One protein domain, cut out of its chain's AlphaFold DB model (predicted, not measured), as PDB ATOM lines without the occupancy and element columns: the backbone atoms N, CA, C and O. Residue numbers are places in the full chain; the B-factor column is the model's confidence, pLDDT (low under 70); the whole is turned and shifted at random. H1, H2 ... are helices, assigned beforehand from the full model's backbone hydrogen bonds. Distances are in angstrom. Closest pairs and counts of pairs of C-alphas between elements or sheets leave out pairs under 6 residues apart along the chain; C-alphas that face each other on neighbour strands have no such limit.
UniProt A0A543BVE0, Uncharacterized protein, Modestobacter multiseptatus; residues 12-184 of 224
ATOM      1  N   LEU A  12      13.168  14.673  21.616       82.44
ATOM      2  CA  LEU A  12      14.412  13.926  21.777       82.44
ATOM      3  C   LEU A  12      15.409  14.270  20.667       82.44
ATOM      4  O   LEU A  12      15.041  14.379  19.496       82.44
ATOM      5  N   THR A  13      16.684  14.417  21.028       87.38
ATOM      6  CA  THR A  13      17.755  14.590  20.035       87.38
ATOM      7  C   THR A  13      18.046  13.267  19.314       87.38
ATOM      8  O   THR A  13      17.756  12.194  19.855       87.38
ATOM      9  N   PRO A  14      18.660  13.294  18.116       86.88
ATOM     10  CA  PRO A  14      19.050  12.075  17.405       86.88
ATOM     11  C   PRO A  14      19.926  11.129  18.241       86.88
ATOM     12  O   PRO A  14      19.753   9.915  18.188       86.88
ATOM     13  N   GLU A  15      20.827  11.670  19.061       87.38
ATOM     14  CA  GLU A  15      21.702  10.890  19.943       87.38
ATOM     15  C   GLU A  15      20.910  10.209  21.067       87.38
ATOM     16  O   GLU A  15      21.184   9.061  21.411       87.38
ATOM     17  N   GLN A  16      19.898  10.887  21.621       89.06
ATOM     18  CA  GLN A  16      19.010  10.308  22.632       89.06
ATOM     19  C   GLN A  16      18.146   9.192  22.043       89.06
ATOM     20  O   GLN A  16      17.981   8.149  22.671       89.06
ATOM     21  N   LEU A  17      17.630   9.391  20.828       87.81
ATOM     22  CA  LEU A  17      16.877   8.374  20.095       87.81
ATOM     23  C   LEU A  17      17.733   7.129  19.815       87.81
ATOM     24  O   LEU A  17      17.275   6.011  20.043       87.81
ATOM     25  N   ALA A  18      18.991   7.314  19.403       87.00
ATOM     26  CA  ALA A  18      19.928   6.213  19.184       87.00
ATOM     27  C   ALA A  18      20.238   5.440  20.479       87.00
ATOM     28  O   ALA A  18      20.208   4.209  20.482       87.00
ATOM     29  N   LEU A  19      20.470   6.147  21.590       90.19
ATOM     30  CA  LEU A  19      20.718   5.527  22.896       90.19
ATOM     31  C   LEU A  19      19.507   4.722  23.397       90.19
ATOM     32  O   LEU A  19      19.676   3.667  24.012       90.19
ATOM     33  N   LEU A  20      18.287   5.204  23.147       90.19
ATOM     34  CA  LEU A  20      17.056   4.501  23.519       90.19
ATOM     35  C   LEU A  20      16.857   3.224  22.702       90.19
ATOM     36  O   LEU A  20      16.509   2.196  23.282       90.19
ATOM     37  N   ASP A  21      17.119   3.263  21.395       89.19
ATOM     38  CA  ASP A  21      17.093   2.064  20.552       89.19
ATOM     39  C   ASP A  21      18.140   1.045  21.024       89.19
ATOM     40  O   ASP A  21      17.813  -0.124  21.230       89.19
ATOM     41  N   GLU A  22      19.376   1.483  21.278       90.31
ATOM     42  CA  GLU A  22      20.441   0.620  21.797       90.31
ATOM     43  C   GLU A  22      20.044  -0.029  23.132       90.31
ATOM     44  O   GLU A  22      20.104  -1.253  23.275       90.31
ATOM     45  N   THR A  23      19.564   0.773  24.086       90.50
ATOM     46  CA  THR A  23      19.121   0.292  25.402       90.50
ATOM     47  C   THR A  23      17.958  -0.694  25.269       90.50
ATOM     48  O   THR A  23      17.931  -1.724  25.945       90.50
ATOM     49  N   PHE A  24      17.003  -0.416  24.379       88.62
ATOM     50  CA  PHE A  24      15.876  -1.304  24.113       88.62
ATOM     51  C   PHE A  24      16.345  -2.670  23.604       88.62
ATOM     52  O   PHE A  24      15.947  -3.694  24.163       88.62
ATOM     53  N   PHE A  25      17.227  -2.715  22.603       86.06
ATOM     54  CA  PHE A  25      17.729  -3.988  22.077       86.06
ATOM     55  C   PHE A  25      18.613  -4.739  23.088       86.06
ATOM     56  O   PHE A  25      18.543  -5.968  23.157       86.06
ATOM     57  N   GLN A  26      19.372  -4.029  23.929       90.06
ATOM     58  CA  GLN A  26      20.161  -4.629  25.014       90.06
ATOM     59  C   GLN A  26      19.301  -5.166  26.170       90.06
ATOM     60  O   GLN A  26      19.716  -6.101  26.852       90.06
ATOM     61  N   SER A  27      18.088  -4.638  26.373       86.81
ATOM     62  CA  SER A  27      17.187  -5.054  27.462       86.81
ATOM     63  C   SER A  27      16.641  -6.483  27.334       86.81
ATOM     64  O   SER A  27      15.971  -6.968  28.244       86.81
ATOM     65  N   ASN A  28      16.923  -7.171  26.221       84.50
ATOM     66  CA  ASN A  28      16.421  -8.508  25.914       84.50
ATOM     67  C   ASN A  28      14.895  -8.617  26.128       84.50
ATOM     68  O   ASN A  28      14.442  -9.392  26.978       84.50
ATOM     69  N   PRO A  29      14.074  -7.894  25.342       82.12
ATOM     70  CA  PRO A  29      12.618  -7.879  25.512       82.12
ATOM     71  C   PRO A  29      11.981  -9.274  25.381       82.12
ATOM     72  O   PRO A  29      10.896  -9.518  25.904       82.12
ATOM     73  N   SER A  30      12.666 -10.229  24.740       86.44
ATOM     74  CA  SER A  30      12.217 -11.624  24.659       86.44
ATOM     75  C   SER A  30      12.209 -12.350  26.011       86.44
ATOM     76  O   SER A  30      11.406 -13.260  26.210       86.44
ATOM     77  N   SER A  31      13.079 -11.954  26.948       89.19
ATOM     78  CA  SER A  31      13.169 -12.568  28.281       89.19
ATOM     79  C   SER A  31      11.886 -12.392  29.092       89.19
ATOM     80  O   SER A  31      11.449 -13.338  29.742       89.19
ATOM     81  N   TYR A  32      11.241 -11.228  28.974       89.31
ATOM     82  CA  TYR A  32       9.954 -10.951  29.606       89.31
ATOM     83  C   TYR A  32       8.882 -11.954  29.161       89.31
ATOM     84  O   TYR A  32       8.223 -12.571  29.995       89.31
ATOM     85  N   TRP A  33       8.745 -12.169  27.849       91.81
ATOM     86  CA  TRP A  33       7.750 -13.099  27.313       91.81
ATOM     87  C   TRP A  33       8.028 -14.542  27.726       91.81
ATOM     88  O   TRP A  33       7.094 -15.241  28.104       91.81
ATOM     89  N   ARG A  34       9.298 -14.973  27.720       92.38
ATOM     90  CA  ARG A  34       9.675 -16.313  28.200       92.38
ATOM     91  C   ARG A  34       9.288 -16.515  29.662       92.38
ATOM     92  O   ARG A  34       8.609 -17.485  29.955       92.38
ATOM     93  N   ALA A  35       9.611 -15.564  30.539       91.62
ATOM     94  CA  ALA A  35       9.253 -15.655  31.953       91.62
ATOM     95  C   ALA A  35       7.734 -15.791  32.163       91.62
ATOM     96  O   ALA A  35       7.292 -16.611  32.960       91.62
ATOM     97  N   ARG A  36       6.918 -15.045  31.403       91.81
ATOM     98  CA  ARG A  36       5.449 -15.143  31.476       91.81
ATOM     99  C   ARG A  36       4.907 -16.474  30.953       91.81
ATOM    100  O   ARG A  36       3.923 -16.967  31.492       91.81
ATOM    101  N   ILE A  37       5.527 -17.040  29.918       92.12
ATOM    102  CA  ILE A  37       5.187 -18.379  29.418       92.12
ATOM    103  C   ILE A  37       5.553 -19.427  30.473       92.12
ATOM    104  O   ILE A  37       4.717 -20.258  30.812       92.12
ATOM    105  N   ASP A  38       6.756 -19.349  31.042       92.38
ATOM    106  CA  ASP A  38       7.218 -20.274  32.079       92.38
ATOM    107  C   ASP A  38       6.328 -20.214  33.327       92.38
ATOM    108  O   ASP A  38       6.036 -21.247  33.923       92.38
ATOM    109  N   ASP A  39       5.858 -19.023  33.709       89.44
ATOM    110  CA  ASP A  39       4.920 -18.846  34.820       89.44
ATOM    111  C   ASP A  39       3.564 -19.516  34.566       89.44
ATOM    112  O   ASP A  39       2.992 -20.074  35.498       89.44
ATOM    113  N   LEU A  40       3.061 -19.493  33.326       88.56
ATOM    114  CA  LEU A  40       1.807 -20.162  32.958       88.56
ATOM    115  C   LEU A  40       1.937 -21.681  32.889       88.56
ATOM    116  O   LEU A  40       0.976 -22.390  33.180       88.56
ATOM    117  N   LEU A  41       3.101 -22.176  32.467       87.94
ATOM    118  CA  LEU A  41       3.376 -23.607  32.351       87.94
ATOM    119  C   LEU A  41       3.741 -24.251  33.694       87.94
ATOM    120  O   LEU A  41       3.789 -25.477  33.793       87.94
ATOM    121  N   ARG A  42       4.036 -23.447  34.719       86.31
ATOM    122  CA  ARG A  42       4.398 -23.941  36.046       86.31
ATOM    123  C   ARG A  42       3.166 -24.436  36.797       86.31
ATOM    124  O   ARG A  42       2.117 -23.798  36.798       86.31
ATOM    125  N   GLU A  43       3.336 -25.542  37.514       76.88
ATOM    126  CA  GLU A  43       2.326 -26.032  38.451       76.88
ATOM    127  C   GLU A  43       2.048 -25.007  39.568       76.88
ATOM    128  O   GLU A  43       2.980 -24.324  40.018       76.88
ATOM    129  N   PRO A  44       0.798 -24.901  40.061       73.88
ATOM    130  CA  PRO A  44       0.460 -24.003  41.153       73.88
ATOM    131  C   PRO A  44       1.255 -24.347  42.413       73.88
ATOM    132  O   PRO A  44       1.059 -25.387  43.043       73.88
ATOM    133  N   THR A  45       2.141 -23.447  42.826       71.50
ATOM    134  CA  THR A  45       2.763 -23.515  44.149       71.50
ATOM    135  C   THR A  45       1.812 -22.948  45.204       71.50
ATOM    136  O   THR A  45       1.264 -21.861  44.989       71.50
ATOM    137  N   PRO A  46       1.628 -23.626  46.353       72.50
ATOM    138  CA  PRO A  46       0.901 -23.065  47.485       72.50
ATOM    139  C   PRO A  46       1.452 -21.686  47.864       72.50
ATOM    140  O   PRO A  46       2.667 -21.488  47.901       72.50
ATOM    141  N   ILE A  47       0.561 -20.733  48.135       73.94
ATOM    142  CA  ILE A  47       0.956 -19.373  48.514       73.94
ATOM    143  C   ILE A  47       1.456 -19.391  49.959       73.94
ATOM    144  O   ILE A  47       0.702 -19.725  50.874       73.94
ATOM    145  N   ASP A  48       2.706 -18.983  50.178       76.50
ATOM    146  CA  ASP A  48       3.188 -18.675  51.523       76.50
ATOM    147  C   ASP A  48       2.777 -17.249  51.914       76.50
ATOM    148  O   ASP A  48       3.362 -16.258  51.477       76.50
ATOM    149  N   TYR A  49       1.760 -17.141  52.768       74.75
ATOM    150  CA  TYR A  49       1.250 -15.864  53.273       74.75
ATOM    151  C   TYR A  49       2.209 -15.124  54.217       74.75
ATOM    152  O   TYR A  49       1.903 -14.009  54.640       74.75
ATOM    153  N   ARG A  50       3.351 -15.722  54.572       74.62
ATOM    154  CA  ARG A  50       4.372 -15.109  55.434       74.62
ATOM    155  C   ARG A  50       5.442 -14.369  54.648       74.62
ATOM    156  O   ARG A  50       6.219 -13.631  55.251       74.62
ATOM    157  N   GLU A  51       5.468 -14.528  53.329       79.06
ATOM    158  CA  GLU A  51       6.508 -13.963  52.479       79.06
ATOM    159  C   GLU A  51       5.947 -13.073  51.359       79.06
ATOM    160  O   GLU A  51       4.767 -13.108  50.995       79.06
ATOM    161  N   ALA A  52       6.835 -12.241  50.811       81.25
ATOM    162  CA  ALA A  52       6.619 -11.446  49.605       81.25
ATOM    163  C   ALA A  52       5.311 -10.618  49.606       81.25
ATOM    164  O   ALA A  52       4.951  -9.974  50.594       81.25
ATOM    165  N   LEU A  53       4.628 -10.573  48.461       78.12
ATOM    166  CA  LEU A  53       3.403  -9.796  48.269       78.12
ATOM    167  C   LEU A  53       2.261 -10.294  49.168       78.12
ATOM    168  O   LEU A  53       1.466  -9.491  49.647       78.12
ATOM    169  N   ALA A  54       2.201 -11.597  49.446       75.25
ATOM    170  CA  ALA A  54       1.167 -12.174  50.296       75.25
ATOM    171  C   ALA A  54       1.285 -11.686  51.755       75.25
ATOM    172  O   ALA A  54       0.269 -11.375  52.383       75.25
ATOM    173  N   ALA A  55       2.510 -11.497  52.261       78.81
ATOM    174  CA  ALA A  55       2.754 -10.865  53.560       78.81
ATOM    175  C   ALA A  55       2.327  -9.387  53.602       78.81
ATOM    176  O   ALA A  55       1.824  -8.901  54.614       78.81
ATOM    177  N   GLN A  56       2.494  -8.653  52.498       81.06
ATOM    178  CA  GLN A  56       2.053  -7.254  52.419       81.06
ATOM    179  C   GLN A  56       0.525  -7.148  52.424       81.06
ATOM    180  O   GLN A  56      -0.032  -6.322  53.143       81.06
ATOM    181  N   VAL A  57      -0.153  -8.023  51.673       77.50
ATOM    182  CA  VAL A  57      -1.622  -8.076  51.612       77.50
ATOM    183  C   VAL A  57      -2.221  -8.433  52.973       77.50
ATOM    184  O   VAL A  57      -3.160  -7.775  53.417       77.50
ATOM    185  N   THR A  58      -1.651  -9.415  53.676       75.56
ATOM    186  CA  THR A  58      -2.078  -9.748  55.047       75.56
ATOM    187  C   THR A  58      -1.773  -8.616  56.036       75.56
ATOM    188  O   THR A  58      -2.582  -8.337  56.921       75.56
ATOM    189  N   GLY A  59      -0.674  -7.878  55.832       77.00
ATOM    190  CA  GLY A  59      -0.334  -6.662  56.577       77.00
ATOM    191  C   GLY A  59      -1.364  -5.527  56.470       77.00
ATOM    192  O   GLY A  59      -1.452  -4.706  57.382       77.00
ATOM    193  N   TYR A  60      -2.199  -5.506  55.423       81.12
ATOM    194  CA  TYR A  60      -3.328  -4.571  55.296       81.12
ATOM    195  C   TYR A  60      -4.578  -4.984  56.095       81.12
ATOM    196  O   TYR A  60      -5.613  -4.326  55.999       81.12
ATOM    197  N   GLY A  61      -4.496  -6.044  56.906       74.44
ATOM    198  CA  GLY A  61      -5.590  -6.506  57.764       74.44
ATOM    199  C   GLY A  61      -6.508  -7.544  57.113       74.44
ATOM    200  O   GLY A  61      -7.551  -7.873  57.678       74.44
ATOM    201  N   LEU A  62      -6.132  -8.082  55.948       72.69
ATOM    202  CA  LEU A  62      -6.784  -9.255  55.366       72.69
ATOM    203  C   LEU A  62      -6.328 -10.507  56.128       72.69
ATOM    204  O   LEU A  62      -5.213 -10.992  55.941       72.69
ATOM    205  N   ASP A  63      -7.192 -11.013  57.011       72.69
ATOM    206  CA  ASP A  63      -6.957 -12.258  57.750       72.69
ATOM    207  C   ASP A  63      -6.812 -13.434  56.768       72.69
ATOM    208  O   ASP A  63      -7.664 -13.650  55.901       72.69
ATOM    209  N   ALA A  64      -5.755 -14.233  56.938       66.81
ATOM    210  CA  ALA A  64      -5.516 -15.455  56.176       66.81
ATOM    211  C   ALA A  64      -6.715 -16.421  56.213       66.81
ATOM    212  O   ALA A  64      -6.958 -17.128  55.241       66.81
ATOM    213  N   ARG A  65      -7.509 -16.416  57.293       70.75
ATOM    214  CA  ARG A  65      -8.748 -17.208  57.388       70.75
ATOM    215  C   ARG A  65      -9.847 -16.720  56.447       70.75
ATOM    216  O   ARG A  65     -10.614 -17.534  55.946       70.75
ATOM    217  N   MET A  66      -9.937 -15.413  56.201       69.88
ATOM    218  CA  MET A  66     -10.875 -14.884  55.206       69.88
ATOM    219  C   MET A  66     -10.406 -15.230  53.792       69.88
ATOM    220  O   MET A  66     -11.216 -15.639  52.965       69.88
ATOM    221  N   LEU A  67      -9.094 -15.176  53.549       69.75
ATOM    222  CA  LEU A  67      -8.509 -15.580  52.269       69.75
ATOM    223  C   LEU A  67      -8.702 -17.079  51.988       69.75
ATOM    224  O   LEU A  67      -9.014 -17.435  50.855       69.75
ATOM    225  N   SER A  68      -8.613 -17.940  53.010       68.00
ATOM    226  CA  SER A  68      -8.835 -19.384  52.858       68.00
ATOM    227  C   SER A  68     -10.301 -19.736  52.581       68.00
ATOM    228  O   SER A  68     -10.585 -20.736  51.933       68.00
ATOM    229  N   THR A  69     -11.258 -18.918  53.042       69.81
ATOM    230  CA  THR A  69     -12.687 -19.092  52.700       69.81
ATOM    231  C   THR A  69     -13.042 -18.635  51.285       69.81
ATOM    232  O   THR A  69     -14.109 -18.980  50.787       69.81
ATOM    233  N   THR A  70     -12.156 -17.871  50.648       73.62
ATOM    234  CA  THR A  70     -12.290 -17.377  49.271       73.62
ATOM    235  C   THR A  70     -11.254 -18.003  48.341       73.62
ATOM    236  O   THR A  70     -10.937 -17.431  47.299       73.62
ATOM    237  N   GLU A  71     -10.657 -19.131  48.735       76.38
ATOM    238  CA  GLU A  71      -9.683 -19.814  47.893       76.38
ATOM    239  C   GLU A  71     -10.341 -20.241  46.578       76.38
ATOM    240  O   GLU A  71     -11.380 -20.906  46.612       76.38
ATOM    241  N   PRO A  72      -9.740 -19.904  45.423       80.81
ATOM    242  CA  PRO A  72     -10.274 -20.329  44.142       80.81
ATOM    243  C   PRO A  72     -10.347 -21.854  44.071       80.81
ATOM    244  O   PRO A  72      -9.400 -22.568  44.414       80.81
ATOM    245  N   THR A  73     -11.459 -22.373  43.582       84.94
ATOM    246  CA  THR A  73     -11.575 -23.778  43.195       84.94
ATOM    247  C   THR A  73     -10.598 -24.102  42.062       84.94
ATOM    248  O   THR A  73     -10.145 -23.215  41.338       84.94
ATOM    249  N   GLU A  74     -10.272 -25.381  41.861       84.75
ATOM    250  CA  GLU A  74      -9.382 -25.781  40.757       84.75
ATOM    251  C   GLU A  74      -9.950 -25.381  39.383       84.75
ATOM    252  O   GLU A  74      -9.214 -24.937  38.509       84.75
ATOM    253  N   ALA A  75     -11.274 -25.442  39.214       84.56
ATOM    254  CA  ALA A  75     -11.939 -25.005  37.987       84.56
ATOM    255  C   ALA A  75     -11.798 -23.489  37.739       84.56
ATOM    256  O   ALA A  75     -11.614 -23.060  36.598       84.56
ATOM    257  N   GLU A  76     -11.856 -22.670  38.795       86.44
ATOM    258  CA  GLU A  76     -11.610 -21.224  38.698       86.44
ATOM    259  C   GLU A  76     -10.143 -20.929  38.373       86.44
ATOM    260  O   GLU A  76      -9.868 -20.065  37.541       86.44
ATOM    261  N   ARG A  77      -9.199 -21.680  38.960       85.00
ATOM    262  CA  ARG A  77      -7.767 -21.564  38.632       85.00
ATOM    263  C   ARG A  77      -7.503 -21.923  37.176       85.00
ATOM    264  O   ARG A  77      -6.798 -21.184  36.498       85.00
ATOM    265  N   GLU A  78      -8.102 -23.001  36.678       86.12
ATOM    266  CA  GLU A  78      -7.966 -23.403  35.277       86.12
ATOM    267  C   GLU A  78      -8.557 -22.365  34.320       86.12
ATOM    268  O   GLU A  78      -7.927 -21.986  33.333       86.12
ATOM    269  N   SER A  79      -9.729 -21.821  34.659       86.88
ATOM    270  CA  SER A  79     -10.351 -20.742  33.884       86.88
ATOM    271  C   SER A  79      -9.464 -19.494  33.840       86.88
ATOM    272  O   SER A  79      -9.304 -18.882  32.782       86.88
ATOM    273  N   GLN A  80      -8.842 -19.134  34.967       87.88
ATOM    274  CA  GLN A  80      -7.905 -18.016  35.030       87.88
ATOM    275  C   GLN A  80      -6.632 -18.293  34.218       87.88
ATOM    276  O   GLN A  80      -6.213 -17.424  33.456       87.88
ATOM    277  N   ARG A  81      -6.051 -19.502  34.304       88.44
ATOM    278  CA  ARG A  81      -4.897 -19.909  33.479       88.44
ATOM    279  C   ARG A  81      -5.201 -19.764  31.988       88.44
ATOM    280  O   ARG A  81      -4.392 -19.200  31.252       88.44
ATOM    281  N   ALA A  82      -6.376 -20.210  31.547       88.81
ATOM    282  CA  ALA A  82      -6.804 -20.083  30.156       88.81
ATOM    283  C   ALA A  82      -6.947 -18.612  29.720       88.81
ATOM    284  O   ALA A  82      -6.495 -18.240  28.633       88.81
ATOM    285  N   LEU A  83      -7.528 -17.759  30.570       90.12
ATOM    286  CA  LEU A  83      -7.663 -16.324  30.305       90.12
ATOM    287  C   LEU A  83      -6.302 -15.616  30.239       90.12
ATOM    288  O   LEU A  83      -6.065 -14.798  29.343       90.12
ATOM    289  N   ASP A  84      -5.395 -15.943  31.156       91.44
ATOM    290  CA  ASP A  84      -4.050 -15.377  31.190       91.44
ATOM    291  C   ASP A  84      -3.235 -15.827  29.972       91.44
ATOM    292  O   ASP A  84      -2.555 -15.005  29.355       91.44
ATOM    293  N   ALA A  85      -3.355 -17.093  29.558       91.06
ATOM    294  CA  ALA A  85      -2.740 -17.608  28.336       91.06
ATOM    295  C   ALA A  85      -3.282 -16.911  27.080       91.06
ATOM    296  O   ALA A  85      -2.510 -16.514  26.203       91.06
ATOM    297  N   PHE A  86      -4.599 -16.704  27.004       90.06
ATOM    298  CA  PHE A  86      -5.227 -15.962  25.912       90.06
ATOM    299  C   PHE A  86      -4.713 -14.519  25.836       90.06
ATOM    300  O   PHE A  86      -4.314 -14.052  24.765       90.06
ATOM    301  N   THR A  87      -4.671 -13.833  26.980       90.81
ATOM    302  CA  THR A  87      -4.190 -12.450  27.091       90.81
ATOM    303  C   THR A  87      -2.713 -12.355  26.721       90.81
ATOM    304  O   THR A  87      -2.324 -11.500  25.924       90.81
ATOM    305  N   LEU A  88      -1.887 -13.274  27.232       92.56
ATOM    306  CA  LEU A  88      -0.462 -13.340  26.922       92.56
ATOM    307  C   LEU A  88      -0.225 -13.533  25.423       92.56
ATOM    308  O   LEU A  88       0.584 -12.817  24.835       92.56
ATOM    309  N   ARG A  89      -0.958 -14.459  24.796       92.00
ATOM    310  CA  ARG A  89      -0.895 -14.706  23.351       92.00
ATOM    311  C   ARG A  89      -1.199 -13.437  22.555       92.00
ATOM    312  O   ARG A  89      -0.487 -13.144  21.596       92.00
ATOM    313  N   HIS A  90      -2.227 -12.683  22.946       90.50
ATOM    314  CA  HIS A  90      -2.604 -11.449  22.259       90.50
ATOM    315  C   HIS A  90      -1.546 -10.351  22.427       90.50
ATOM    316  O   HIS A  90      -1.117  -9.758  21.440       90.50
ATOM    317  N   HIS A  91      -1.047 -10.137  23.649       91.31
ATOM    318  CA  HIS A  91       0.011  -9.155  23.906       91.31
ATOM    319  C   HIS A  91       1.317  -9.487  23.178       91.31
ATOM    320  O   HIS A  91       1.985  -8.587  22.662       91.31
ATOM    321  N   LEU A  92       1.680 -10.769  23.101       93.06
ATOM    322  CA  LEU A  92       2.858 -11.219  22.364       93.06
ATOM    323  C   LEU A  92       2.690 -10.968  20.861       93.06
ATOM    324  O   LEU A  92       3.599 -10.429  20.228       93.06
ATOM    325  N   ALA A  93       1.522 -11.302  20.304       93.25
ATOM    326  CA  ALA A  93       1.207 -11.037  18.904       93.25
ATOM    327  C   ALA A  93       1.263  -9.535  18.584       93.25
ATOM    328  O   ALA A  93       1.886  -9.137  17.599       93.25
ATOM    329  N   GLU A  94       0.676  -8.697  19.441       91.75
ATOM    330  CA  GLU A  94       0.688  -7.244  19.277       91.75
ATOM    331  C   GLU A  94       2.110  -6.689  19.330       91.75
ATOM    332  O   GLU A  94       2.514  -5.920  18.457       91.75
ATOM    333  N   SER A  95       2.893  -7.123  20.315       92.19
ATOM    334  CA  SER A  95       4.272  -6.669  20.497       92.19
ATOM    335  C   SER A  95       5.153  -7.031  19.304       92.19
ATOM    336  O   SER A  95       5.926  -6.194  18.837       92.19
ATOM    337  N   LEU A  96       5.005  -8.246  18.764       93.62
ATOM    338  CA  LEU A  96       5.728  -8.679  17.568       93.62
ATOM    339  C   LEU A  96       5.335  -7.847  16.342       93.62
ATOM    340  O   LEU A  96       6.207  -7.344  15.635       93.62
ATOM    341  N   VAL A  97       4.033  -7.665  16.103       93.56
ATOM    342  CA  VAL A  97       3.516  -6.885  14.968       93.56
ATOM    343  C   VAL A  97       3.983  -5.428  15.035       93.56
ATOM    344  O   VAL A  97       4.452  -4.892  14.030       93.56
ATOM    345  N   ARG A  98       3.924  -4.800  16.218       92.38
ATOM    346  CA  ARG A  98       4.426  -3.435  16.438       92.38
ATOM    347  C   ARG A  98       5.925  -3.334  16.177       92.38
ATOM    348  O   ARG A  98       6.352  -2.403  15.500       92.38
ATOM    349  N   LEU A  99       6.717  -4.289  16.669       91.88
ATOM    350  CA  LEU A  99       8.167  -4.308  16.467       91.88
ATOM    351  C   LEU A  99       8.531  -4.426  14.988       91.88
ATOM    352  O   LEU A  99       9.333  -3.636  14.494       91.88
ATOM    353  N   VAL A 100       7.911  -5.364  14.269       93.00
ATOM    354  CA  VAL A 100       8.152  -5.539  12.831       93.00
ATOM    355  C   VAL A 100       7.783  -4.269  12.069       93.00
ATOM    356  O   VAL A 100       8.582  -3.779  11.273       93.00
ATOM    357  N   LEU A 101       6.612  -3.687  12.339       91.06
ATOM    358  CA  LEU A 101       6.187  -2.456  11.675       91.06
ATOM    359  C   LEU A 101       7.126  -1.279  11.978       91.06
ATOM    360  O   LEU A 101       7.458  -0.521  11.064       91.06
ATOM    361  N   ALA A 102       7.578  -1.134  13.226       90.19
ATOM    362  CA  ALA A 102       8.520  -0.094  13.632       90.19
ATOM    363  C   ALA A 102       9.858  -0.219  12.887       90.19
ATOM    364  O   ALA A 102      10.350   0.769  12.345       90.19
ATOM    365  N   VAL A 103      10.407  -1.434  12.783       90.00
ATOM    366  CA  VAL A 103      11.649  -1.698  12.037       90.00
ATOM    367  C   VAL A 103      11.479  -1.381  10.549       90.00
ATOM    368  O   VAL A 103      12.282  -0.641   9.980       90.00
ATOM    369  N   LEU A 104      10.408  -1.877   9.921       88.62
ATOM    370  CA  LEU A 104      10.140  -1.649   8.495       88.62
ATOM    371  C   LEU A 104       9.909  -0.169   8.169       88.62
ATOM    372  O   LEU A 104      10.346   0.320   7.125       88.62
ATOM    373  N   THR A 105       9.225   0.556   9.055       85.44
ATOM    374  CA  THR A 105       9.003   2.001   8.912       85.44
ATOM    375  C   THR A 105      10.307   2.768   9.090       85.44
ATOM    376  O   THR A 105      10.572   3.717   8.347       85.44
ATOM    377  N   GLY A 106      11.144   2.326  10.031       83.88
ATOM    378  CA  GLY A 106      12.418   2.965  10.300       83.88
ATOM    379  C   GLY A 106      13.395   2.889   9.128       83.88
ATOM    380  O   GLY A 106      14.058   3.865   8.797       83.88
ATOM    381  N   TRP A 107      13.400   1.787   8.376       82.62
ATOM    382  CA  TRP A 107      14.214   1.701   7.156       82.62
ATOM    383  C   TRP A 107      13.829   2.708   6.071       82.62
ATOM    384  O   TRP A 107      14.667   3.071   5.249       82.62
ATOM    385  N   LYS A 108      12.573   3.165   6.052       77.00
ATOM    386  CA  LYS A 108      12.093   4.153   5.076       77.00
ATOM    387  C   LYS A 108      12.414   5.592   5.490       77.00
ATOM    388  O   LYS A 108      12.353   6.481   4.645       77.00
ATOM    389  N   THR A 109      12.755   5.829   6.759       78.88
ATOM    390  CA  THR A 109      12.828   7.175   7.340       78.88
ATOM    391  C   THR A 109      14.171   7.397   8.026       78.88
ATOM    392  O   THR A 109      14.435   6.867   9.100       78.88
ATOM    393  N   SER A 110      15.035   8.223   7.432       73.50
ATOM    394  CA  SER A 110      16.309   8.591   8.067       73.50
ATOM    395  C   SER A 110      16.068   9.292   9.409       73.50
ATOM    396  O   SER A 110      15.269  10.223   9.481       73.50
ATOM    397  N   GLY A 111      16.756   8.847  10.464       71.69
ATOM    398  CA  GLY A 111      16.596   9.387  11.820       71.69
ATOM    399  C   GLY A 111      15.399   8.832  12.602       71.69
ATOM    400  O   GLY A 111      15.092   9.341  13.674       71.69
ATOM    401  N   SER A 112      14.718   7.798  12.097       80.69
ATOM    402  CA  SER A 112      13.690   7.090  12.861       80.69
ATOM    403  C   SER A 112      14.281   6.332  14.049       80.69
ATOM    404  O   SER A 112      15.332   5.708  13.906       80.69
ATOM    405  N   SER A 113      13.539   6.274  15.154       86.81
ATOM    406  CA  SER A 113      13.817   5.363  16.266       86.81
ATOM    407  C   SER A 113      12.738   4.291  16.369       86.81
ATOM    408  O   SER A 113      11.534   4.578  16.289       86.81
ATOM    409  N   VAL A 114      13.176   3.048  16.558       88.38
ATOM    410  CA  VAL A 114      12.288   1.904  16.796       88.38
ATOM    411  C   VAL A 114      11.567   2.086  18.127       88.38
ATOM    412  O   VAL A 114      10.346   1.951  18.182       88.38
ATOM    413  N   TRP A 115      12.287   2.470  19.181       87.75
ATOM    414  CA  TRP A 115      11.724   2.742  20.502       87.75
ATOM    415  C   TRP A 115      10.658   3.842  20.455       87.75
ATOM    416  O   TRP A 115       9.557   3.670  20.987       87.75
ATOM    417  N   ALA A 116      10.938   4.956  19.771       85.06
ATOM    418  CA  ALA A 116       9.978   6.044  19.610       85.06
ATOM    419  C   ALA A 116       8.732   5.577  18.846       85.06
ATOM    420  O   ALA A 116       7.610   5.888  19.244       85.06
ATOM    421  N   SER A 117       8.909   4.780  17.791       86.19
ATOM    422  CA  SER A 117       7.792   4.227  17.013       86.19
ATOM    423  C   SER A 117       6.912   3.297  17.857       86.19
ATOM    424  O   SER A 117       5.685   3.384  17.802       86.19
ATOM    425  N   LEU A 118       7.529   2.453  18.689       85.75
ATOM    426  CA  LEU A 118       6.831   1.540  19.595       85.75
ATOM    427  C   LEU A 118       6.025   2.276  20.673       85.75
ATOM    428  O   LEU A 118       4.921   1.850  21.005       85.75
ATOM    429  N   THR A 119       6.564   3.371  21.208       82.44
ATOM    430  CA  THR A 119       5.958   4.124  22.321       82.44
ATOM    431  C   THR A 119       4.961   5.196  21.879       82.44
ATOM    432  O   THR A 119       4.071   5.553  22.648       82.44
ATOM    433  N   SER A 120       5.067   5.688  20.643       72.56
ATOM    434  CA  SER A 120       4.189   6.748  20.117       72.56
ATOM    435  C   SER A 120       2.904   6.204  19.478       72.56
ATOM    436  O   SER A 120       1.917   6.927  19.344       72.56
ATOM    437  N   SER A 121       2.895   4.930  19.071       64.81
ATOM    438  CA  SER A 121       1.760   4.319  18.376       64.81
ATOM    439  C   SER A 121       0.607   4.009  19.339       64.81
ATOM    440  O   SER A 121       0.681   3.092  20.158       64.81
ATOM    441  N   ARG A 122      -0.510   4.730  19.190       68.75
ATOM    442  CA  ARG A 122      -1.816   4.386  19.797       68.75
ATOM    443  C   ARG A 122      -2.724   3.614  18.836       68.75
ATOM    444  O   ARG A 122      -3.937   3.563  19.039       68.75
ATOM    445  N   ASP A 123      -2.151   3.060  17.775       71.81
ATOM    446  CA  ASP A 123      -2.924   2.426  16.715       71.81
ATOM    447  C   ASP A 123      -3.613   1.165  17.230       71.81
ATOM    448  O   ASP A 123      -3.076   0.432  18.069       71.81
ATOM    449  N   LYS A 124      -4.821   0.914  16.722       79.94
ATOM    450  CA  LYS A 124      -5.566  -0.311  17.017       79.94
ATOM    451  C   LYS A 124      -4.919  -1.482  16.276       79.94
ATOM    452  O   LYS A 124      -4.395  -1.301  15.179       79.94
ATOM    453  N   GLY A 125      -5.041  -2.700  16.813       82.56
ATOM    454  CA  GLY A 125      -4.488  -3.916  16.189       82.56
ATOM    455  C   GLY A 125      -4.845  -4.076  14.703       82.56
ATOM    456  O   GLY A 125      -3.996  -4.438  13.893       82.56
ATOM    457  N   HIS A 126      -6.067  -3.701  14.315       86.19
ATOM    458  CA  HIS A 126      -6.504  -3.680  12.917       86.19
ATOM    459  C   HIS A 126      -5.654  -2.764  12.018       86.19
ATOM    460  O   HIS A 126      -5.306  -3.146  10.900       86.19
ATOM    461  N   ASP A 127      -5.308  -1.567  12.488       88.62
ATOM    462  CA  ASP A 127      -4.568  -0.581  11.698       88.62
ATOM    463  C   ASP A 127      -3.106  -1.005  11.519       88.62
ATOM    464  O   ASP A 127      -2.561  -0.888  10.419       88.62
ATOM    465  N   LEU A 128      -2.517  -1.615  12.554       90.00
ATOM    466  CA  LEU A 128      -1.193  -2.240  12.482       90.00
ATOM    467  C   LEU A 128      -1.157  -3.355  11.425       90.00
ATOM    468  O   LEU A 128      -0.277  -3.377  10.562       90.00
ATOM    469  N   VAL A 129      -2.144  -4.259  11.448       92.06
ATOM    470  CA  VAL A 129      -2.245  -5.358  10.475       92.06
ATOM    471  C   VAL A 129      -2.466  -4.827   9.062       92.06
ATOM    472  O   VAL A 129      -1.849  -5.314   8.116       92.06
ATOM    473  N   LYS A 130      -3.305  -3.801   8.892       91.62
ATOM    474  CA  LYS A 130      -3.522  -3.159   7.592       91.62
ATOM    475  C   LYS A 130      -2.222  -2.582   7.023       91.62
ATOM    476  O   LYS A 130      -1.960  -2.756   5.833       91.62
ATOM    477  N   ALA A 131      -1.404  -1.932   7.854       90.38
ATOM    478  CA  ALA A 131      -0.120  -1.375   7.438       90.38
ATOM    479  C   ALA A 131       0.873  -2.466   6.997       90.38
ATOM    480  O   ALA A 131       1.481  -2.342   5.933       90.38
ATOM    481  N   LEU A 132       0.990  -3.562   7.755       91.06
ATOM    482  CA  LEU A 132       1.857  -4.686   7.380       91.06
ATOM    483  C   LEU A 132       1.373  -5.424   6.126       91.06
ATOM    484  O   LEU A 132       2.187  -5.762   5.272       91.06
ATOM    485  N   ARG A 133       0.062  -5.609   5.941       91.81
ATOM    486  CA  ARG A 133      -0.469  -6.190   4.694       91.81
ATOM    487  C   ARG A 133      -0.186  -5.313   3.478       91.81
ATOM    488  O   ARG A 133       0.124  -5.822   2.408       91.81
ATOM    489  N   ALA A 134      -0.256  -3.990   3.628       90.38
ATOM    490  CA  ALA A 134       0.131  -3.074   2.557       90.38
ATOM    491  C   ALA A 134       1.628  -3.178   2.214       90.38
ATOM    492  O   ALA A 134       2.007  -2.924   1.071       90.38
ATOM    493  N   PHE A 135       2.467  -3.549   3.187       88.06
ATOM    494  CA  PHE A 135       3.872  -3.869   2.959       88.06
ATOM    495  C   PHE A 135       4.041  -5.203   2.214       88.06
ATOM    496  O   PHE A 135       4.770  -5.226   1.230       88.06
ATOM    497  N   GLU A 136       3.329  -6.275   2.590       87.81
ATOM    498  CA  GLU A 136       3.391  -7.571   1.876       87.81
ATOM    499  C   GLU A 136       3.079  -7.454   0.384       87.81
ATOM    500  O   GLU A 136       3.719  -8.091  -0.445       87.81
ATOM    501  N   VAL A 137       2.105  -6.618   0.022       87.81
ATOM    502  CA  VAL A 137       1.715  -6.416  -1.382       87.81
ATOM    503  C   VAL A 137       2.848  -5.791  -2.216       87.81
ATOM    504  O   VAL A 137       2.851  -5.929  -3.436       87.81
ATOM    505  N   GLN A 138       3.822  -5.122  -1.586       83.50
ATOM    506  CA  GLN A 138       4.946  -4.478  -2.281       83.50
ATOM    507  C   GLN A 138       6.007  -5.475  -2.769       83.50
ATOM    508  O   GLN A 138       6.823  -5.096  -3.608       83.50
ATOM    509  N   GLY A 139       6.003  -6.725  -2.293       79.06
ATOM    510  CA  GLY A 139       6.919  -7.762  -2.763       79.06
ATOM    511  C   GLY A 139       7.516  -8.611  -1.644       79.06
ATOM    512  O   GLY A 139       6.879  -8.868  -0.624       79.06
ATOM    513  N   GLU A 140       8.737  -9.096  -1.871       75.31
ATOM    514  CA  GLU A 140       9.386 -10.053  -0.978       75.31
ATOM    515  C   GLU A 140       9.699  -9.485   0.406       75.31
ATOM    516  O   GLU A 140      10.038  -8.314   0.593       75.31
ATOM    517  N   VAL A 141       9.617 -10.380   1.387       81.19
ATOM    518  CA  VAL A 141       9.926 -10.082   2.776       81.19
ATOM    519  C   VAL A 141      11.430  -9.850   2.907       81.19
ATOM    520  O   VAL A 141      12.225 -10.725   2.557       81.19
ATOM    521  N   PRO A 142      11.841  -8.700   3.439       85.00
ATOM    522  CA  PRO A 142      13.241  -8.326   3.501       85.00
ATOM    523  C   PRO A 142      14.001  -9.213   4.502       85.00
ATOM    524  O   PRO A 142      13.732  -9.194   5.703       85.00
ATOM    525  N   ALA A 143      14.972  -9.993   4.012       88.12
ATOM    526  CA  ALA A 143      15.729 -10.957   4.822       88.12
ATOM    527  C   ALA A 143      16.464 -10.307   6.009       88.12
ATOM    528  O   ALA A 143      16.568 -10.906   7.078       88.12
ATOM    529  N   ASN A 144      16.894  -9.049   5.871       89.62
ATOM    530  CA  ASN A 144      17.525  -8.267   6.942       89.62
ATOM    531  C   ASN A 144      16.590  -7.949   8.126       89.62
ATOM    532  O   ASN A 144      17.038  -7.342   9.096       89.62
ATOM    533  N   LEU A 145      15.316  -8.350   8.073       90.25
ATOM    534  CA  LEU A 145      14.425  -8.353   9.233       90.25
ATOM    535  C   LEU A 145      14.779  -9.481  10.216       90.25
ATOM    536  O   LEU A 145      14.559  -9.341  11.417       90.25
ATOM    537  N   PHE A 146      15.322 -10.590   9.710       90.56
ATOM    538  CA  PHE A 146      15.559 -11.819  10.476       90.56
ATOM    539  C   PHE A 146      17.032 -12.214  10.568       90.56
ATOM    540  O   PHE A 146      17.376 -13.129  11.311       90.56
ATOM    541  N   MET A 147      17.905 -11.535   9.826       90.94
ATOM    542  CA  MET A 147      19.344 -11.772   9.853       90.94
ATOM    543  C   MET A 147      20.142 -10.468   9.779       90.94
ATOM    544  O   MET A 147      19.651  -9.471   9.241       90.94
ATOM    545  N   PRO A 148      21.382 -10.453  10.302       90.50
ATOM    546  CA  PRO A 148      22.257  -9.295  10.207       90.50
ATOM    547  C   PRO A 148      22.429  -8.821   8.763       90.50
ATOM    548  O   PRO A 148      22.658  -9.604   7.844       90.50
ATOM    549  N   ALA A 149      22.393  -7.503   8.554       89.25
ATOM    550  CA  ALA A 149      22.518  -6.928   7.215       89.25
ATOM    551  C   ALA A 149      23.854  -7.272   6.526       89.25
ATOM    552  O   ALA A 149      23.928  -7.264   5.300       89.25
ATOM    553  N   ALA A 150      24.914  -7.547   7.296       91.75
ATOM    554  CA  ALA A 150      26.189  -8.016   6.755       91.75
ATOM    555  C   ALA A 150      26.059  -9.403   6.111       91.75
ATOM    556  O   ALA A 150      26.558  -9.595   5.005       91.75
ATOM    557  N   ASP A 151      25.319 -10.308   6.750       93.31
ATOM    558  CA  ASP A 151      25.112 -11.674   6.270       93.31
ATOM    559  C   ASP A 151      24.231 -11.675   5.021       93.31
ATOM    560  O   ASP A 151      24.568 -12.319   4.035       93.31
ATOM    561  N   VAL A 152      23.175 -10.852   5.003       91.50
ATOM    562  CA  VAL A 152      22.324 -10.661   3.813       91.50
ATOM    563  C   VAL A 152      23.140 -10.188   2.612       91.50
ATOM    564  O   VAL A 152      22.950 -10.680   1.506       91.50
ATOM    565  N   ARG A 153      24.070  -9.243   2.812       92.38
ATOM    566  CA  ARG A 153      24.945  -8.740   1.737       92.38
ATOM    567  C   ARG A 153      25.973  -9.767   1.268       92.38
ATOM    568  O   ARG A 153      26.471  -9.637   0.155       92.38
ATOM    569  N   ALA A 154      26.321 -10.729   2.118       94.12
ATOM    570  CA  ALA A 154      27.241 -11.807   1.785       94.12
ATOM    571  C   ALA A 154      26.550 -12.974   1.057       94.12
ATOM    572  O   ALA A 154      27.244 -13.851   0.537       94.12
ATOM    573  N   LEU A 155      25.211 -12.998   1.004       93.00
ATOM    574  CA  LEU A 155      24.477 -14.022   0.270       93.00
ATOM    575  C   LEU A 155      24.755 -13.925  -1.241       93.00
ATOM    576  O   LEU A 155      24.866 -12.824  -1.789       93.00
ATOM    577  N   PRO A 156      24.841 -15.071  -1.938       93.06
ATOM    578  CA  PRO A 156      24.876 -15.088  -3.394       93.06
ATOM    579  C   PRO A 156      23.574 -14.524  -3.982       93.06
ATOM    580  O   PRO A 156      22.539 -14.492  -3.317       93.06
ATOM    581  N   SER A 157      23.612 -14.121  -5.258       88.88
ATOM    582  CA  SER A 157      22.428 -13.614  -5.973       88.88
ATOM    583  C   SER A 157      21.268 -14.614  -6.018       88.88
ATOM    584  O   SER A 157      20.123 -14.188  -6.121       88.88
ATOM    585  N   ASP A 158      21.570 -15.912  -5.930       91.75
ATOM    586  CA  ASP A 158      20.606 -16.993  -5.713       91.75
ATOM    587  C   ASP A 158      20.879 -17.629  -4.337       91.75
ATOM    588  O   ASP A 158      21.799 -18.450  -4.216       91.75
ATOM    589  N   PRO A 159      20.188 -17.182  -3.270       90.81
ATOM    590  CA  PRO A 159      20.443 -17.649  -1.916       90.81
ATOM    591  C   PRO A 159      20.151 -19.148  -1.746       90.81
ATOM    592  O   PRO A 159      19.215 -19.670  -2.354       90.81
ATOM    593  N   PRO A 160      20.878 -19.842  -0.852       93.75
ATOM    594  CA  PRO A 160      20.578 -21.225  -0.498       93.75
ATOM    595  C   PRO A 160      19.107 -21.432  -0.099       93.75
ATOM    596  O   PRO A 160      18.506 -20.612   0.604       93.75
ATOM    597  N   SER A 161      18.511 -22.542  -0.539       93.62
ATOM    598  CA  SER A 161      17.074 -22.805  -0.368       93.62
ATOM    599  C   SER A 161      16.629 -22.880   1.096       93.62
ATOM    600  O   SER A 161      15.489 -22.549   1.416       93.62
ATOM    601  N   ASP A 162      17.517 -23.316   1.986       93.44
ATOM    602  CA  ASP A 162      17.311 -23.359   3.433       93.44
ATOM    603  C   ASP A 162      17.221 -21.954   4.044       93.44
ATOM    604  O   ASP A 162      16.341 -21.706   4.868       93.44
ATOM    605  N   VAL A 163      18.045 -21.006   3.585       92.12
ATOM    606  CA  VAL A 163      17.966 -19.591   3.991       92.12
ATOM    607  C   VAL A 163      16.629 -18.986   3.564       92.12
ATOM    608  O   VAL A 163      15.941 -18.362   4.376       92.12
ATOM    609  N   VAL A 164      16.220 -19.218   2.315       91.62
ATOM    610  CA  VAL A 164      14.925 -18.746   1.795       91.62
ATOM    611  C   VAL A 164      13.764 -19.349   2.594       91.62
ATOM    612  O   VAL A 164      12.833 -18.636   2.983       91.62
ATOM    613  N   ALA A 165      13.818 -20.654   2.879       92.31
ATOM    614  CA  ALA A 165      12.808 -21.341   3.677       92.31
ATOM    615  C   ALA A 165      12.739 -20.798   5.111       92.31
ATOM    616  O   ALA A 165      11.643 -20.576   5.628       92.31
ATOM    617  N   ALA A 166      13.886 -20.522   5.737       92.69
ATOM    618  CA  ALA A 166      13.948 -19.946   7.073       92.69
ATOM    619  C   ALA A 166      13.330 -18.541   7.112       92.69
ATOM    620  O   ALA A 166      12.472 -18.285   7.955       92.69
ATOM    621  N   VAL A 167      13.692 -17.640   6.192       93.00
ATOM    622  CA  VAL A 167      13.103 -16.286   6.114       93.00
ATOM    623  C   VAL A 167      11.586 -16.362   5.931       93.00
ATOM    624  O   VAL A 167      10.838 -15.672   6.628       93.00
ATOM    625  N   ARG A 168      11.114 -17.257   5.055       92.12
ATOM    626  CA  ARG A 168       9.681 -17.488   4.844       92.12
ATOM    627  C   ARG A 168       8.986 -17.987   6.110       92.12
ATOM    628  O   ARG A 168       7.917 -17.486   6.440       92.12
ATOM    629  N   MET A 169       9.586 -18.937   6.824       94.50
ATOM    630  CA  MET A 169       9.048 -19.463   8.081       94.50
ATOM    631  C   MET A 169       8.922 -18.362   9.143       94.50
ATOM    632  O   MET A 169       7.883 -18.236   9.787       94.50
ATOM    633  N   HIS A 170       9.937 -17.509   9.302       93.88
ATOM    634  CA  HIS A 170       9.860 -16.380  10.236       93.88
ATOM    635  C   HIS A 170       8.752 -15.397   9.849       93.88
ATOM    636  O   HIS A 170       8.017 -14.918  10.713       93.88
ATOM    637  N   TRP A 171       8.567 -15.144   8.553       94.44
ATOM    638  CA  TRP A 171       7.456 -14.322   8.093       94.44
ATOM    639  C   TRP A 171       6.087 -14.954   8.364       94.44
ATOM    640  O   TRP A 171       5.166 -14.256   8.782       94.44
ATOM    641  N   GLN A 172       5.950 -16.273   8.214       94.25
ATOM    642  CA  GLN A 172       4.716 -16.986   8.562       94.25
ATOM    643  C   GLN A 172       4.351 -16.811  10.042       94.25
ATOM    644  O   GLN A 172       3.173 -16.662  10.363       94.25
ATOM    645  N   TRP A 173       5.332 -16.732  10.946       95.00
ATOM    646  CA  TRP A 173       5.078 -16.389  12.351       95.00
ATOM    647  C   TRP A 173       4.563 -14.957  12.534       95.00
ATOM    648  O   TRP A 173       3.657 -14.731  13.341       95.00
ATOM    649  N   VAL A 174       5.063 -13.993  11.755       95.25
ATOM    650  CA  VAL A 174       4.521 -12.622  11.737       95.25
ATOM    651  C   VAL A 174       3.084 -12.621  11.211       95.25
ATOM    652  O   VAL A 174       2.204 -12.020  11.826       95.25
ATOM    653  N   GLN A 175       2.805 -13.352  10.130       94.00
ATOM    654  CA  GLN A 175       1.451 -13.509   9.589       94.00
ATOM    655  C   GLN A 175       0.501 -14.150  10.595       94.00
ATOM    656  O   GLN A 175      -0.640 -13.702  10.746       94.00
ATOM    657  N   ARG A 176       0.980 -15.149  11.337       93.94
ATOM    658  CA  ARG A 176       0.226 -15.772  12.419       93.94
ATOM    659  C   ARG A 176      -0.109 -14.764  13.515       93.94
ATOM    660  O   ARG A 176      -1.261 -14.688  13.934       93.94
ATOM    661  N   ALA A 177       0.855 -13.947  13.936       94.75
ATOM    662  CA  ALA A 177       0.612 -12.873  14.895       94.75
ATOM    663  C   ALA A 177      -0.416 -11.854  14.375       94.75
ATOM    664  O   ALA A 177      -1.320 -11.477  15.113       94.75
ATOM    665  N   MET A 178      -0.361 -11.478  13.092       93.62
ATOM    666  CA  MET A 178      -1.387 -10.619  12.492       93.62
ATOM    667  C   MET A 178      -2.787 -11.241  12.597       93.62
ATOM    668  O   MET A 178      -3.725 -10.554  12.993       93.62
ATOM    669  N   GLN A 179      -2.946 -12.530  12.283       91.94
ATOM    670  CA  GLN A 179      -4.235 -13.232  12.392       91.94
ATOM    671  C   GLN A 179      -4.776 -13.236  13.827       91.94
ATOM    672  O   GLN A 179      -5.968 -13.005  14.033       91.94
ATOM    673  N   LEU A 180      -3.904 -13.429  14.821       90.19
ATOM    674  CA  LEU A 180      -4.269 -13.399  16.241       90.19
ATOM    675  C   LEU A 180      -4.803 -12.033  16.704       90.19
ATOM    676  O   LEU A 180      -5.541 -11.970  17.685       90.19
ATOM    677  N   LEU A 181      -4.459 -10.944  16.008       88.69
ATOM    678  CA  LEU A 181      -4.944  -9.601  16.336       88.69
ATOM    679  C   LEU A 181      -6.299  -9.261  15.715       88.69
ATOM    680  O   LEU A 181      -7.027  -8.448  16.281       88.69
ATOM    681  N   VAL A 182      -6.632  -9.828  14.549       85.75
ATOM    682  CA  VAL A 182      -7.822  -9.416  13.777       85.75
ATOM    683  C   VAL A 182      -8.848 -10.517  13.528       85.75
ATOM    684  O   VAL A 182      -9.951 -10.207  13.083       85.75
ATOM    685  N   SER A 183      -8.513 -11.786  13.755       70.81
ATOM    686  CA  SER A 183      -9.349 -12.907  13.302       70.81
ATOM    687  C   SER A 183      -9.564 -14.007  14.338       70.81
ATOM    688  O   SER A 183     -10.587 -14.675  14.266       70.81
ATOM    689  N   GLU A 184      -8.675 -14.196  15.314       59.34
ATOM    690  CA  GLU A 184      -8.804 -15.312  16.261       59.34
ATOM    691  C   GLU A 184      -9.040 -14.874  17.707       59.34
ATOM    692  O   GLU A 184      -8.125 -14.407  18.384       59.34
TER     693      GLU A 184
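Overview. This is residues 12 to 184 of the 224 residues of an uncharacterized protein of Modestobacter multiseptatus (UniProt A0A543BVE0). One long helix, H5, makes a loose, elongated model's main axis; H6, H7 and H9 pack on it toward its last residues, and H2 runs beside an earlier part of it. H3 and H4 form a small separate head beyond H5's first residue, H1 packs on H6, and H8 sits off the main body, with residues 156 to 162 sticking out after it. The printed part has 173 residues with nine named helices, H1 to H9 in order along the chain, and no named strand; the class is all helix. The whole is loose, with a radius of gyration of the C-alphas of 21.7 A, and spans 70 by 39 by 30 A.

Along the chain. Find C-alpha 74 at (-9.382, -25.781, 40.757); from there H5, residues 74 to 108, runs 51.3 A to C-alpha 108 at (12.093, 4.153, 5.076). Before it look for H1, residues 14 to 26, 18.4 A; H2, residues 29 to 41, 19.5 A; and the short H3, residues 52 to 59, and H4, residues 64 to 69. After it come H6, residues 114 to 120; H7, residues 125 to 136, 16.7 A; H8, residues 149 to 154; and H9, residues 161 to 182, 31.6 A, ending at C-alpha 182 at (-7.822, -9.416, 13.777).

Arrangement. Start at the hub, H5, which touches four helices. Its residues 89 to 97 touch H9, closest at the C-alphas of Ala 93 and Ala 177, 4.4 A, at a steep tilt of 61 degrees, opposite ways. Its residues 94 to 101 touch H7, closest at the C-alphas of Leu 101 and Leu 132, 6.5 A, at a steep tilt of 44 degrees, the same way. Residues 98 to 106 touch H6, closest at the C-alphas of Ala 102 and Val 114, 5.3 A. Residues 81 to 92 touch H2, closest at the C-alphas of Leu 40 and Arg 81, 6.7 A, at a shallow tilt of 16 degrees, opposite ways. H7 touches H9 at a shallow tilt of 29 degrees, closest at the C-alphas of Val 129 and Met 178, 5.7 A. Look next at H1, which touches H6 about perpendicular, at 79 degrees, closest at the C-alphas of Asp 21 and Trp 115, 5.4 A. H3 and H4 are close but not clearly touching, with the C-alphas of Thr 58 and Ala 64 closest, 6.8 A apart. H8 touches no helix. In H1, H3, H4, H6, H7, H8 and H9 every O i to N i+4 pair is within hydrogen-bond range; in H2 8 of 9 are, in H5 30 of 31.

Size, cuts and confidence. The C-alphas of Arg 65 and Ser 157, the two farthest apart, are 70.7 A apart. The printed part has no cut. The link from H7 to H8, 12 residues, is long. Mean pLDDT of the printed part is 85.8; look for values under 70 at residues 64, 66 to 69, 121 to 122 and 184.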